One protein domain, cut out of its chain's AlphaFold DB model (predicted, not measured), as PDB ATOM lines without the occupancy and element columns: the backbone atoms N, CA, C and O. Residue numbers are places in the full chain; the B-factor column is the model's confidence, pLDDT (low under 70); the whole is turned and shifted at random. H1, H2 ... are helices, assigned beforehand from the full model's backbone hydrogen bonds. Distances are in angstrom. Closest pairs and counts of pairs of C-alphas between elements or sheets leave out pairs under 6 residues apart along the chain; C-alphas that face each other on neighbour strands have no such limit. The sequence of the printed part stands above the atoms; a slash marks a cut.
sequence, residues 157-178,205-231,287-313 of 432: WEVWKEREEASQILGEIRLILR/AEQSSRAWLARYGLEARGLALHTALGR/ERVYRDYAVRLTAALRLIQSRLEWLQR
ATOM      1  N   TRP A 157      15.910  70.978  74.236       50.97
ATOM      2  CA  TRP A 157      14.877  71.144  73.220       50.97
ATOM      3  C   TRP A 157      14.203  69.817  72.846       50.97
ATOM      4  O   TRP A 157      12.979  69.771  72.731       50.97
ATOM      5  N   GLU A 158      14.972  68.737  72.678       56.28
ATOM      6  CA  GLU A 158      14.436  67.409  72.352       56.28
ATOM      7  C   GLU A 158      13.489  66.900  73.451       56.28
ATOM      8  O   GLU A 158      12.367  66.487  73.158       56.28
ATOM      9  N   VAL A 159      13.891  67.019  74.720       53.88
ATOM     10  CA  VAL A 159      13.061  66.620  75.872       53.88
ATOM     11  C   VAL A 159      11.855  67.550  76.044       53.88
ATOM     12  O   VAL A 159      10.753  67.089  76.341       53.88
ATOM     13  N   TRP A 160      12.032  68.857  75.834       60.84
ATOM     14  CA  TRP A 160      10.942  69.831  75.902       60.84
ATOM     15  C   TRP A 160       9.881  69.579  74.827       60.84
ATOM     16  O   TRP A 160       8.692  69.621  75.128       60.84
ATOM     17  N   LYS A 161      10.291  69.256  73.595       61.97
ATOM     18  CA  LYS A 161       9.362  68.932  72.506       61.97
ATOM     19  C   LYS A 161       8.485  67.730  72.872       61.97
ATOM     20  O   LYS A 161       7.270  67.799  72.712       61.97
ATOM     21  N   GLU A 162       9.099  66.670  73.395       64.06
ATOM     22  CA  GLU A 162       8.383  65.469  73.840       64.06
ATOM     23  C   GLU A 162       7.393  65.787  74.976       64.06
ATOM     24  O   GLU A 162       6.267  65.286  75.007       64.06
ATOM     25  N   ARG A 163       7.790  66.667  75.909       68.81
ATOM     26  CA  ARG A 163       6.921  67.154  76.991       68.81
ATOM     27  C   ARG A 163       5.707  67.904  76.449       68.81
ATOM     28  O   ARG A 163       4.609  67.722  76.976       68.81
ATOM     29  N   GLU A 164       5.912  68.785  75.476       60.72
ATOM     30  CA  GLU A 164       4.853  69.633  74.931       60.72
ATOM     31  C   GLU A 164       3.812  68.784  74.198       60.72
ATOM     32  O   GLU A 164       2.618  68.924  74.453       60.72
ATOM     33  N   GLU A 165       4.264  67.807  73.407       66.50
ATOM     34  CA  GLU A 165       3.392  66.822  72.762       66.50
ATOM     35  C   GLU A 165       2.571  66.036  73.795       66.50
ATOM     36  O   GLU A 165       1.343  65.969  73.709       66.50
ATOM     37  N   ALA A 166       3.218  65.514  74.840       63.34
ATOM     38  CA  ALA A 166       2.524  64.793  75.902       63.34
ATOM     39  C   ALA A 166       1.518  65.678  76.670       63.34
ATOM     40  O   ALA A 166       0.442  65.211  77.056       63.34
ATOM     41  N   SER A 167       1.854  66.953  76.890       61.31
ATOM     42  CA  SER A 167       1.003  67.920  77.597       61.31
ATOM     43  C   SER A 167      -0.224  68.288  76.769       61.31
ATOM     44  O   SER A 167      -1.330  68.341  77.312       61.31
ATOM     45  N   GLN A 168      -0.046  68.476  75.459       66.81
ATOM     46  CA  GLN A 168      -1.133  68.730  74.523       66.81
ATOM     47  C   GLN A 168      -2.112  67.550  74.480       66.81
ATOM     48  O   GLN A 168      -3.310  67.748  74.694       66.81
ATOM     49  N   ILE A 169      -1.610  66.319  74.311       69.50
ATOM     50  CA  ILE A 169      -2.445  65.104  74.287       69.50
ATOM     51  C   ILE A 169      -3.241  64.963  75.595       69.50
ATOM     52  O   ILE A 169      -4.439  64.669  75.577       69.50
ATOM     53  N   LEU A 170      -2.609  65.201  76.751       67.00
ATOM     54  CA  LEU A 170      -3.298  65.131  78.042       67.00
ATOM     55  C   LEU A 170      -4.360  66.232  78.192       67.00
ATOM     56  O   LEU A 170      -5.418  65.987  78.779       67.00
ATOM     57  N   GLY A 171      -4.089  67.434  77.680       66.25
ATOM     58  CA  GLY A 171      -5.039  68.544  77.647       66.25
ATOM     59  C   GLY A 171      -6.298  68.198  76.855       66.25
ATOM     60  O   GLY A 171      -7.405  68.358  77.368       66.25
ATOM     61  N   GLU A 172      -6.134  67.635  75.658       73.31
ATOM     62  CA  GLU A 172      -7.242  67.177  74.810       73.31
ATOM     63  C   GLU A 172      -8.065  66.074  75.494       73.31
ATOM     64  O   GLU A 172      -9.291  66.162  75.554       73.31
ATOM     65  N   ILE A 173      -7.413  65.084  76.115       71.31
ATOM     66  CA  ILE A 173      -8.111  64.023  76.864       71.31
ATOM     67  C   ILE A 173      -8.914  64.595  78.032       71.31
ATOM     68  O   ILE A 173     -10.041  64.169  78.270       71.31
ATOM     69  N   ARG A 174      -8.364  65.566  78.769       72.06
ATOM     70  CA  ARG A 174      -9.072  66.214  79.882       72.06
ATOM     71  C   ARG A 174     -10.284  67.012  79.409       72.06
ATOM     72  O   ARG A 174     -11.302  67.005  80.098       72.06
ATOM     73  N   LEU A 175     -10.191  67.674  78.255       74.06
ATOM     74  CA  LEU A 175     -11.328  68.360  77.638       74.06
ATOM     75  C   LEU A 175     -12.427  67.363  77.261       74.06
ATOM     76  O   LEU A 175     -13.570  67.553  77.668       74.06
ATOM     77  N   ILE A 176     -12.064  66.256  76.605       74.19
ATOM     78  CA  ILE A 176     -12.996  65.173  76.256       74.19
ATOM     79  C   ILE A 176     -13.646  64.587  77.518       74.19
ATOM     80  O   ILE A 176     -14.859  64.423  77.576       74.19
ATOM     81  N   LEU A 177     -12.867  64.320  78.570       67.88
ATOM     82  CA  LEU A 177     -13.380  63.823  79.850       67.88
ATOM     83  C   LEU A 177     -14.381  64.783  80.493       67.88
ATOM     84  O   LEU A 177     -15.385  64.329  81.035       67.88
ATOM     85  N   ARG A 178     -14.116  66.092  80.432       70.06
ATOM     86  CA  ARG A 178     -14.999  67.138  80.961       70.06
ATOM     87  C   ARG A 178     -16.279  67.291  80.137       70.06
ATOM     88  O   ARG A 178     -17.316  67.621  80.695       70.06
ATOM     89  N   ALA A 205      21.749  58.802  83.743       52.84
ATOM     90  CA  ALA A 205      21.931  60.237  83.773       52.84
ATOM     91  C   ALA A 205      22.891  60.691  82.655       52.84
ATOM     92  O   ALA A 205      22.622  61.691  81.998       52.84
ATOM     93  N   GLU A 206      23.927  59.896  82.371       56.12
ATOM     94  CA  GLU A 206      25.004  60.170  81.398       56.12
ATOM     95  C   GLU A 206      24.623  59.913  79.928       56.12
ATOM     96  O   GLU A 206      25.419  60.138  79.019       56.12
ATOM     97  N   GLN A 207      23.400  59.448  79.666       66.94
ATOM     98  CA  GLN A 207      22.917  59.225  78.303       66.94
ATOM     99  C   GLN A 207      22.520  60.553  77.650       66.94
ATOM    100  O   GLN A 207      21.920  61.419  78.298       66.94
ATOM    101  N   SER A 208      22.793  60.692  76.349       70.31
ATOM    102  CA  SER A 208      22.285  61.814  75.551       70.31
ATOM    103  C   SER A 208      20.756  61.861  75.593       70.31
ATOM    104  O   SER A 208      20.098  60.822  75.732       70.31
ATOM    105  N   SER A 209      20.161  63.051  75.449       73.56
ATOM    106  CA  SER A 209      18.696  63.188  75.446       73.56
ATOM    107  C   SER A 209      18.036  62.298  74.397       73.56
ATOM    108  O   SER A 209      17.024  61.661  74.687       73.56
ATOM    109  N   ARG A 210      18.655  62.146  73.223       74.50
ATOM    110  CA  ARG A 210      18.185  61.242  72.169       74.50
ATOM    111  C   ARG A 210      18.173  59.771  72.591       74.50
ATOM    112  O   ARG A 210      17.194  59.073  72.331       74.50
ATOM    113  N   ALA A 211      19.239  59.285  73.229       78.88
ATOM    114  CA  ALA A 211      19.301  57.906  73.717       78.88
ATOM    115  C   ALA A 211      18.292  57.670  74.851       78.88
ATOM    116  O   ALA A 211      17.617  56.641  74.883       78.88
ATOM    117  N   TRP A 212      18.127  58.661  75.731       83.81
ATOM    118  CA  TRP A 212      17.130  58.626  76.793       83.81
ATOM    119  C   TRP A 212      15.702  58.569  76.224       83.81
ATOM    120  O   TRP A 212      14.915  57.713  76.622       83.81
ATOM    121  N   LEU A 213      15.381  59.407  75.230       80.88
ATOM    122  CA  LEU A 213      14.080  59.422  74.547       80.88
ATOM    123  C   LEU A 213      13.807  58.127  73.773       80.88
ATOM    124  O   LEU A 213      12.672  57.662  73.755       80.88
ATOM    125  N   ALA A 214      14.828  57.478  73.212       83.12
ATOM    126  CA  ALA A 214      14.658  56.175  72.563       83.12
ATOM    127  C   ALA A 214      14.163  55.079  73.530       83.12
ATOM    128  O   ALA A 214      13.565  54.098  73.093       83.12
ATOM    129  N   ARG A 215      14.387  55.242  74.840       83.62
ATOM    130  CA  ARG A 215      13.951  54.299  75.881       83.62
ATOM    131  C   ARG A 215      12.720  54.775  76.652       83.62
ATOM    132  O   ARG A 215      11.877  53.960  77.021       83.62
ATOM    133  N   TYR A 216      12.619  56.079  76.905       82.75
ATOM    134  CA  TYR A 216      11.620  56.678  77.794       82.75
ATOM    135  C   TYR A 216      10.632  57.623  77.100       82.75
ATOM    136  O   TYR A 216       9.681  58.068  77.745       82.75
ATOM    137  N   GLY A 217      10.818  57.898  75.808       81.56
ATOM    138  CA  GLY A 217       9.909  58.702  74.994       81.56
ATOM    139  C   GLY A 217       8.533  58.061  74.819       81.56
ATOM    140  O   GLY A 217       8.299  56.891  75.151       81.56
ATOM    141  N   LEU A 218       7.596  58.837  74.288       83.81
ATOM    142  CA  LEU A 218       6.207  58.437  74.098       83.81
ATOM    143  C   LEU A 218       6.101  57.245  73.148       83.81
ATOM    144  O   LEU A 218       5.382  56.294  73.450       83.81
ATOM    145  N   GLU A 219       6.847  57.242  72.044       83.94
ATOM    146  CA  GLU A 219       6.878  56.113  71.107       83.94
ATOM    147  C   GLU A 219       7.388  54.828  71.770       83.94
ATOM    148  O   GLU A 219       6.716  53.795  71.703       83.94
ATOM    149  N   ALA A 220       8.513  54.901  72.490       85.38
ATOM    150  CA  ALA A 220       9.117  53.761  73.186       85.38
ATOM    151  C   ALA A 220       8.178  53.146  74.237       85.38
ATOM    152  O   ALA A 220       8.148  51.931  74.440       85.38
ATOM    153  N   ARG A 221       7.350  53.980  74.878       83.62
ATOM    154  CA  ARG A 221       6.344  53.559  75.867       83.62
ATOM    155  C   ARG A 221       5.004  53.161  75.241       83.62
ATOM    156  O   ARG A 221       4.053  52.864  75.977       83.62
ATOM    157  N   GLY A 222       4.899  53.172  73.912       82.75
ATOM    158  CA  GLY A 222       3.665  52.899  73.175       82.75
ATOM    159  C   GLY A 222       2.549  53.901  73.481       82.75
ATOM    160  O   GLY A 222       1.375  53.533  73.476       82.75
ATOM    161  N   LEU A 223       2.923  55.135  73.824       84.38
ATOM    162  CA  LEU A 223       2.029  56.251  74.115       84.38
ATOM    163  C   LEU A 223       1.808  57.169  72.913       84.38
ATOM    164  O   LEU A 223       0.895  57.985  72.958       84.38
ATOM    165  N   ALA A 224       2.577  57.026  71.833       83.12
ATOM    166  CA  ALA A 224       2.281  57.715  70.582       83.12
ATOM    167  C   ALA A 224       0.855  57.391  70.111       83.12
ATOM    168  O   ALA A 224       0.420  56.239  70.187       83.12
ATOM    169  N   LEU A 225       0.136  58.403  69.620       78.75
ATOM    170  CA  LEU A 225      -1.302  58.328  69.346       78.75
ATOM    171  C   LEU A 225      -1.683  57.124  68.469       78.75
ATOM    172  O   LEU A 225      -2.573  56.351  68.819       78.75
ATOM    173  N   HIS A 226      -0.971  56.920  67.359       78.12
ATOM    174  CA  HIS A 226      -1.215  55.807  66.439       78.12
ATOM    175  C   HIS A 226      -0.919  54.445  67.092       78.12
ATOM    176  O   HIS A 226      -1.670  53.486  66.927       78.12
ATOM    177  N   THR A 227       0.132  54.346  67.903       83.12
ATOM    178  CA  THR A 227       0.490  53.105  68.602       83.12
ATOM    179  C   THR A 227      -0.520  52.763  69.695       83.12
ATOM    180  O   THR A 227      -0.935  51.611  69.822       83.12
ATOM    181  N   ALA A 228      -0.973  53.767  70.445       81.88
ATOM    182  CA  ALA A 228      -1.960  53.605  71.505       81.88
ATOM    183  C   ALA A 228      -3.344  53.241  70.950       81.88
ATOM    184  O   ALA A 228      -3.997  52.318  71.445       81.88
ATOM    185  N   LEU A 229      -3.767  53.919  69.879       81.56
ATOM    186  CA  LEU A 229      -5.044  53.662  69.217       81.56
ATOM    187  C   LEU A 229      -5.026  52.411  68.338       81.56
ATOM    188  O   LEU A 229      -6.094  51.907  68.016       81.56
ATOM    189  N   GLY A 230      -3.861  51.855  67.992       81.31
ATOM    190  CA  GLY A 230      -3.756  50.700  67.095       81.31
ATOM    191  C   GLY A 230      -4.536  49.467  67.566       81.31
ATOM    192  O   GLY A 230      -5.043  48.712  66.745       81.31
ATOM    193  N   ARG A 231      -4.710  49.284  68.885       77.69
ATOM    194  CA  ARG A 231      -5.533  48.196  69.462       77.69
ATOM    195  C   ARG A 231      -7.040  48.468  69.424       77.69
ATOM    196  O   ARG A 231      -7.830  47.551  69.620       77.69
ATOM    197  N   GLU A 287     -13.903  52.926  77.651       81.31
ATOM    198  CA  GLU A 287     -13.632  53.771  78.825       81.31
ATOM    199  C   GLU A 287     -12.367  53.386  79.591       81.31
ATOM    200  O   GLU A 287     -11.525  54.224  79.918       81.31
ATOM    201  N   ARG A 288     -12.178  52.083  79.803       83.25
ATOM    202  CA  ARG A 288     -10.985  51.555  80.461       83.25
ATOM    203  C   ARG A 288      -9.695  51.905  79.711       83.25
ATOM    204  O   ARG A 288      -8.670  52.105  80.353       83.25
ATOM    205  N   VAL A 289      -9.740  51.975  78.378       84.00
ATOM    206  CA  VAL A 289      -8.553  52.214  77.549       84.00
ATOM    207  C   VAL A 289      -8.098  53.663  77.653       84.00
ATOM    208  O   VAL A 289      -6.917  53.891  77.901       84.00
ATOM    209  N   TYR A 290      -9.001  54.644  77.526       81.06
ATOM    210  CA  TYR A 290      -8.585  56.046  77.644       81.06
ATOM    211  C   TYR A 290      -8.182  56.411  79.083       81.06
ATOM    212  O   TYR A 290      -7.283  57.230  79.265       81.06
ATOM    213  N   ARG A 291      -8.792  55.792  80.111       83.12
ATOM    214  CA  ARG A 291      -8.394  56.003  81.516       83.12
ATOM    215  C   ARG A 291      -6.996  55.460  81.804       83.12
ATOM    216  O   ARG A 291      -6.174  56.186  82.354       83.12
ATOM    217  N   ASP A 292      -6.713  54.221  81.396       85.31
ATOM    218  CA  ASP A 292      -5.371  53.629  81.520       85.31
ATOM    219  C   ASP A 292      -4.325  54.450  80.752       85.31
ATOM    220  O   ASP A 292      -3.251  54.761  81.273       85.31
ATOM    221  N   TYR A 293      -4.672  54.882  79.537       84.00
ATOM    222  CA  TYR A 293      -3.819  55.743  78.728       84.00
ATOM    223  C   TYR A 293      -3.519  57.080  79.423       84.00
ATOM    224  O   TYR A 293      -2.356  57.472  79.495       84.00
ATOM    225  N   ALA A 294      -4.521  57.744  80.011       79.81
ATOM    226  CA  ALA A 294      -4.336  58.999  80.743       79.81
ATOM    227  C   ALA A 294      -3.408  58.848  81.965       79.81
ATOM    228  O   ALA A 294      -2.547  59.701  82.197       79.81
ATOM    229  N   VAL A 295      -3.536  57.751  82.722       85.62
ATOM    230  CA  VAL A 295      -2.648  57.445  83.859       85.62
ATOM    231  C   VAL A 295      -1.211  57.236  83.377       85.62
ATOM    232  O   VAL A 295      -0.281  57.865  83.891       85.62
ATOM    233  N   ARG A 296      -1.013  56.411  82.342       85.75
ATOM    234  CA  ARG A 296       0.320  56.132  81.782       85.75
ATOM    235  C   ARG A 296       0.970  57.369  81.160       85.75
ATOM    236  O   ARG A 296       2.181  57.544  81.307       85.75
ATOM    237  N   LEU A 297       0.187  58.226  80.505       84.12
ATOM    238  CA  LEU A 297       0.648  59.497  79.942       84.12
ATOM    239  C   LEU A 297       1.054  60.481  81.045       84.12
ATOM    240  O   LEU A 297       2.100  61.113  80.947       84.12
ATOM    241  N   THR A 298       0.286  60.551  82.136       81.12
ATOM    242  CA  THR A 298       0.633  61.369  83.310       81.12
ATOM    243  C   THR A 298       1.949  60.908  83.944       81.12
ATOM    244  O   THR A 298       2.799  61.733  84.275       81.12
ATOM    245  N   ALA A 299       2.163  59.596  84.069       83.69
ATOM    246  CA  ALA A 299       3.429  59.049  84.557       83.69
ATOM    247  C   ALA A 299       4.607  59.369  83.616       83.69
ATOM    248  O   ALA A 299       5.681  59.746  84.081       83.69
ATOM    249  N   ALA A 300       4.405  59.269  82.297       80.88
ATOM    250  CA  ALA A 300       5.421  59.643  81.312       80.88
ATOM    251  C   ALA A 300       5.768  61.139  81.384       80.88
ATOM    252  O   ALA A 300       6.944  61.492  81.388       80.88
ATOM    253  N   LEU A 301       4.767  62.010  81.534       78.00
ATOM    254  CA  LEU A 301       4.968  63.446  81.725       78.00
ATOM    255  C   LEU A 301       5.806  63.760  82.959       78.00
ATOM    256  O   LEU A 301       6.727  64.566  82.865       78.00
ATOM    257  N   ARG A 302       5.527  63.108  84.095       79.94
ATOM    258  CA  ARG A 302       6.327  63.274  85.318       79.94
ATOM    259  C   ARG A 302       7.791  62.903  85.077       79.94
ATOM    260  O   ARG A 302       8.670  63.673  85.435       79.94
ATOM    261  N   LEU A 303       8.056  61.778  84.409       82.00
ATOM    262  CA  LEU A 303       9.422  61.356  84.071       82.00
ATOM    263  C   LEU A 303      10.139  62.362  83.160       82.00
ATOM    264  O   LEU A 303      11.288  62.717  83.419       82.00
ATOM    265  N   ILE A 304       9.461  62.852  82.117       75.94
ATOM    266  CA  ILE A 304      10.008  63.858  81.197       75.94
ATOM    267  C   ILE A 304      10.282  65.177  81.936       75.94
ATOM    268  O   ILE A 304      11.332  65.784  81.739       75.94
ATOM    269  N   GLN A 305       9.379  65.606  82.823       73.31
ATOM    270  CA  GLN A 305       9.572  66.792  83.663       73.31
ATOM    271  C   GLN A 305      10.774  66.631  84.595       73.31
ATOM    272  O   GLN A 305      11.645  67.495  84.609       73.31
ATOM    273  N   SER A 306      10.888  65.501  85.298       76.88
ATOM    274  CA  SER A 306      12.043  65.225  86.157       76.88
ATOM    275  C   SER A 306      13.360  65.205  85.373       76.88
ATOM    276  O   SER A 306      14.372  65.703  85.869       76.88
ATOM    277  N   ARG A 307      13.363  64.686  84.134       80.06
ATOM    278  CA  ARG A 307      14.535  64.737  83.244       80.06
ATOM    279  C   ARG A 307      14.862  66.165  82.807       80.06
ATOM    280  O   ARG A 307      16.035  66.526  82.798       80.06
ATOM    281  N   LEU A 308      13.859  66.977  82.477       70.44
ATOM    282  CA  LEU A 308      14.052  68.382  82.109       70.44
ATOM    283  C   LEU A 308      14.648  69.181  83.272       70.44
ATOM    284  O   LEU A 308      15.647  69.869  83.093       70.44
ATOM    285  N   GLU A 309      14.092  69.027  84.473       72.75
ATOM    286  CA  GLU A 309      14.649  69.643  85.677       72.75
ATOM    287  C   GLU A 309      16.081  69.167  85.938       72.75
ATOM    288  O   GLU A 309      16.932  69.954  86.333       72.75
ATOM    289  N   TRP A 310      16.376  67.886  85.703       73.38
ATOM    290  CA  TRP A 310      17.729  67.351  85.843       73.38
ATOM    291  C   TRP A 310      18.721  67.986  84.856       73.38
ATOM    292  O   TRP A 310      19.830  68.332  85.262       73.38
ATOM    293  N   LEU A 311      18.318  68.204  83.597       66.31
ATOM    294  CA  LEU A 311      19.130  68.908  82.591       66.31
ATOM    295  C   LEU A 311      19.335  70.391  82.940       66.31
ATOM    296  O   LEU A 311      20.352  70.974  82.583       66.31
ATOM    297  N   GLN A 312      18.392  70.990  83.666       63.81
ATOM    298  CA  GLN A 312      18.427  72.394  84.083       63.81
ATOM    299  C   GLN A 312      19.136  72.632  85.430       63.81
ATOM    300  O   GLN A 312      19.185  73.768  85.899       63.81
ATOM    301  N   ARG A 313      19.697  71.596  86.072       69.19
ATOM    302  CA  ARG A 313      20.418  71.712  87.354       69.19
ATOM    303  C   ARG A 313      21.938  71.767  87.163       69.19
ATOM    304  O   ARG A 313      22.496  71.067  86.318       69.19
TER     305      ARG A 313
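Overview. This is residues 157 to 178, 205 to 231 and 287 to 313 of the 432 residues of the protein "VWFA domain-containing protein" of Petromyzon marinus (UniProt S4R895). Two long helices, H4 and H1, lie side by side and run opposite ways; a segment with two short helices, H2 and then H3, runs lengthwise along the pair. The 76 printed residues include four named helices, in chain order H1 to H4, and no named strand: all helix. The whole is compact, radius of gyration of the C-alphas 12.8 A, yet elongated, spanning 39 by 24 by 16 A.

Arrangement. H4, residues 287 to 311, touches H1, residues 157 to 178, at a shallow tilt of 30 degrees, closest C-alphas Arg 163 and Ile 304, 6.2 A. H2, residues 209 to 216, touches H1 at residues 158 to 159 alone, C-alphas Val 159 and Ser 209 closest at 6.6 A. H3, residues 225 to 229, is close to H4 but not clearly touching: C-alphas Ala 228 and Tyr 293, 7.8 A. Every O i to N i+4 pair is within hydrogen-bond range in H1, H3 and H4; in H2, 3 of 4.

Along the chain. H4 is 36.3 A long, from C-alpha 287 (-13.632, 53.771, 78.825); H1, 31.1 A, from C-alpha 157 (14.877, 71.144, 73.220).

Size, cuts and confidence. The printed part has two cuts: across the first, where 26 residues are not printed, C-alphas 178 and 205 are 37.7 A apart, and across the second, where 55 residues are not printed, C-alphas 231 and 287 are 13.6 A apart. pLDDT is under 70 at residues 157 to 171, 177, 205 to 207 and 311 to 313.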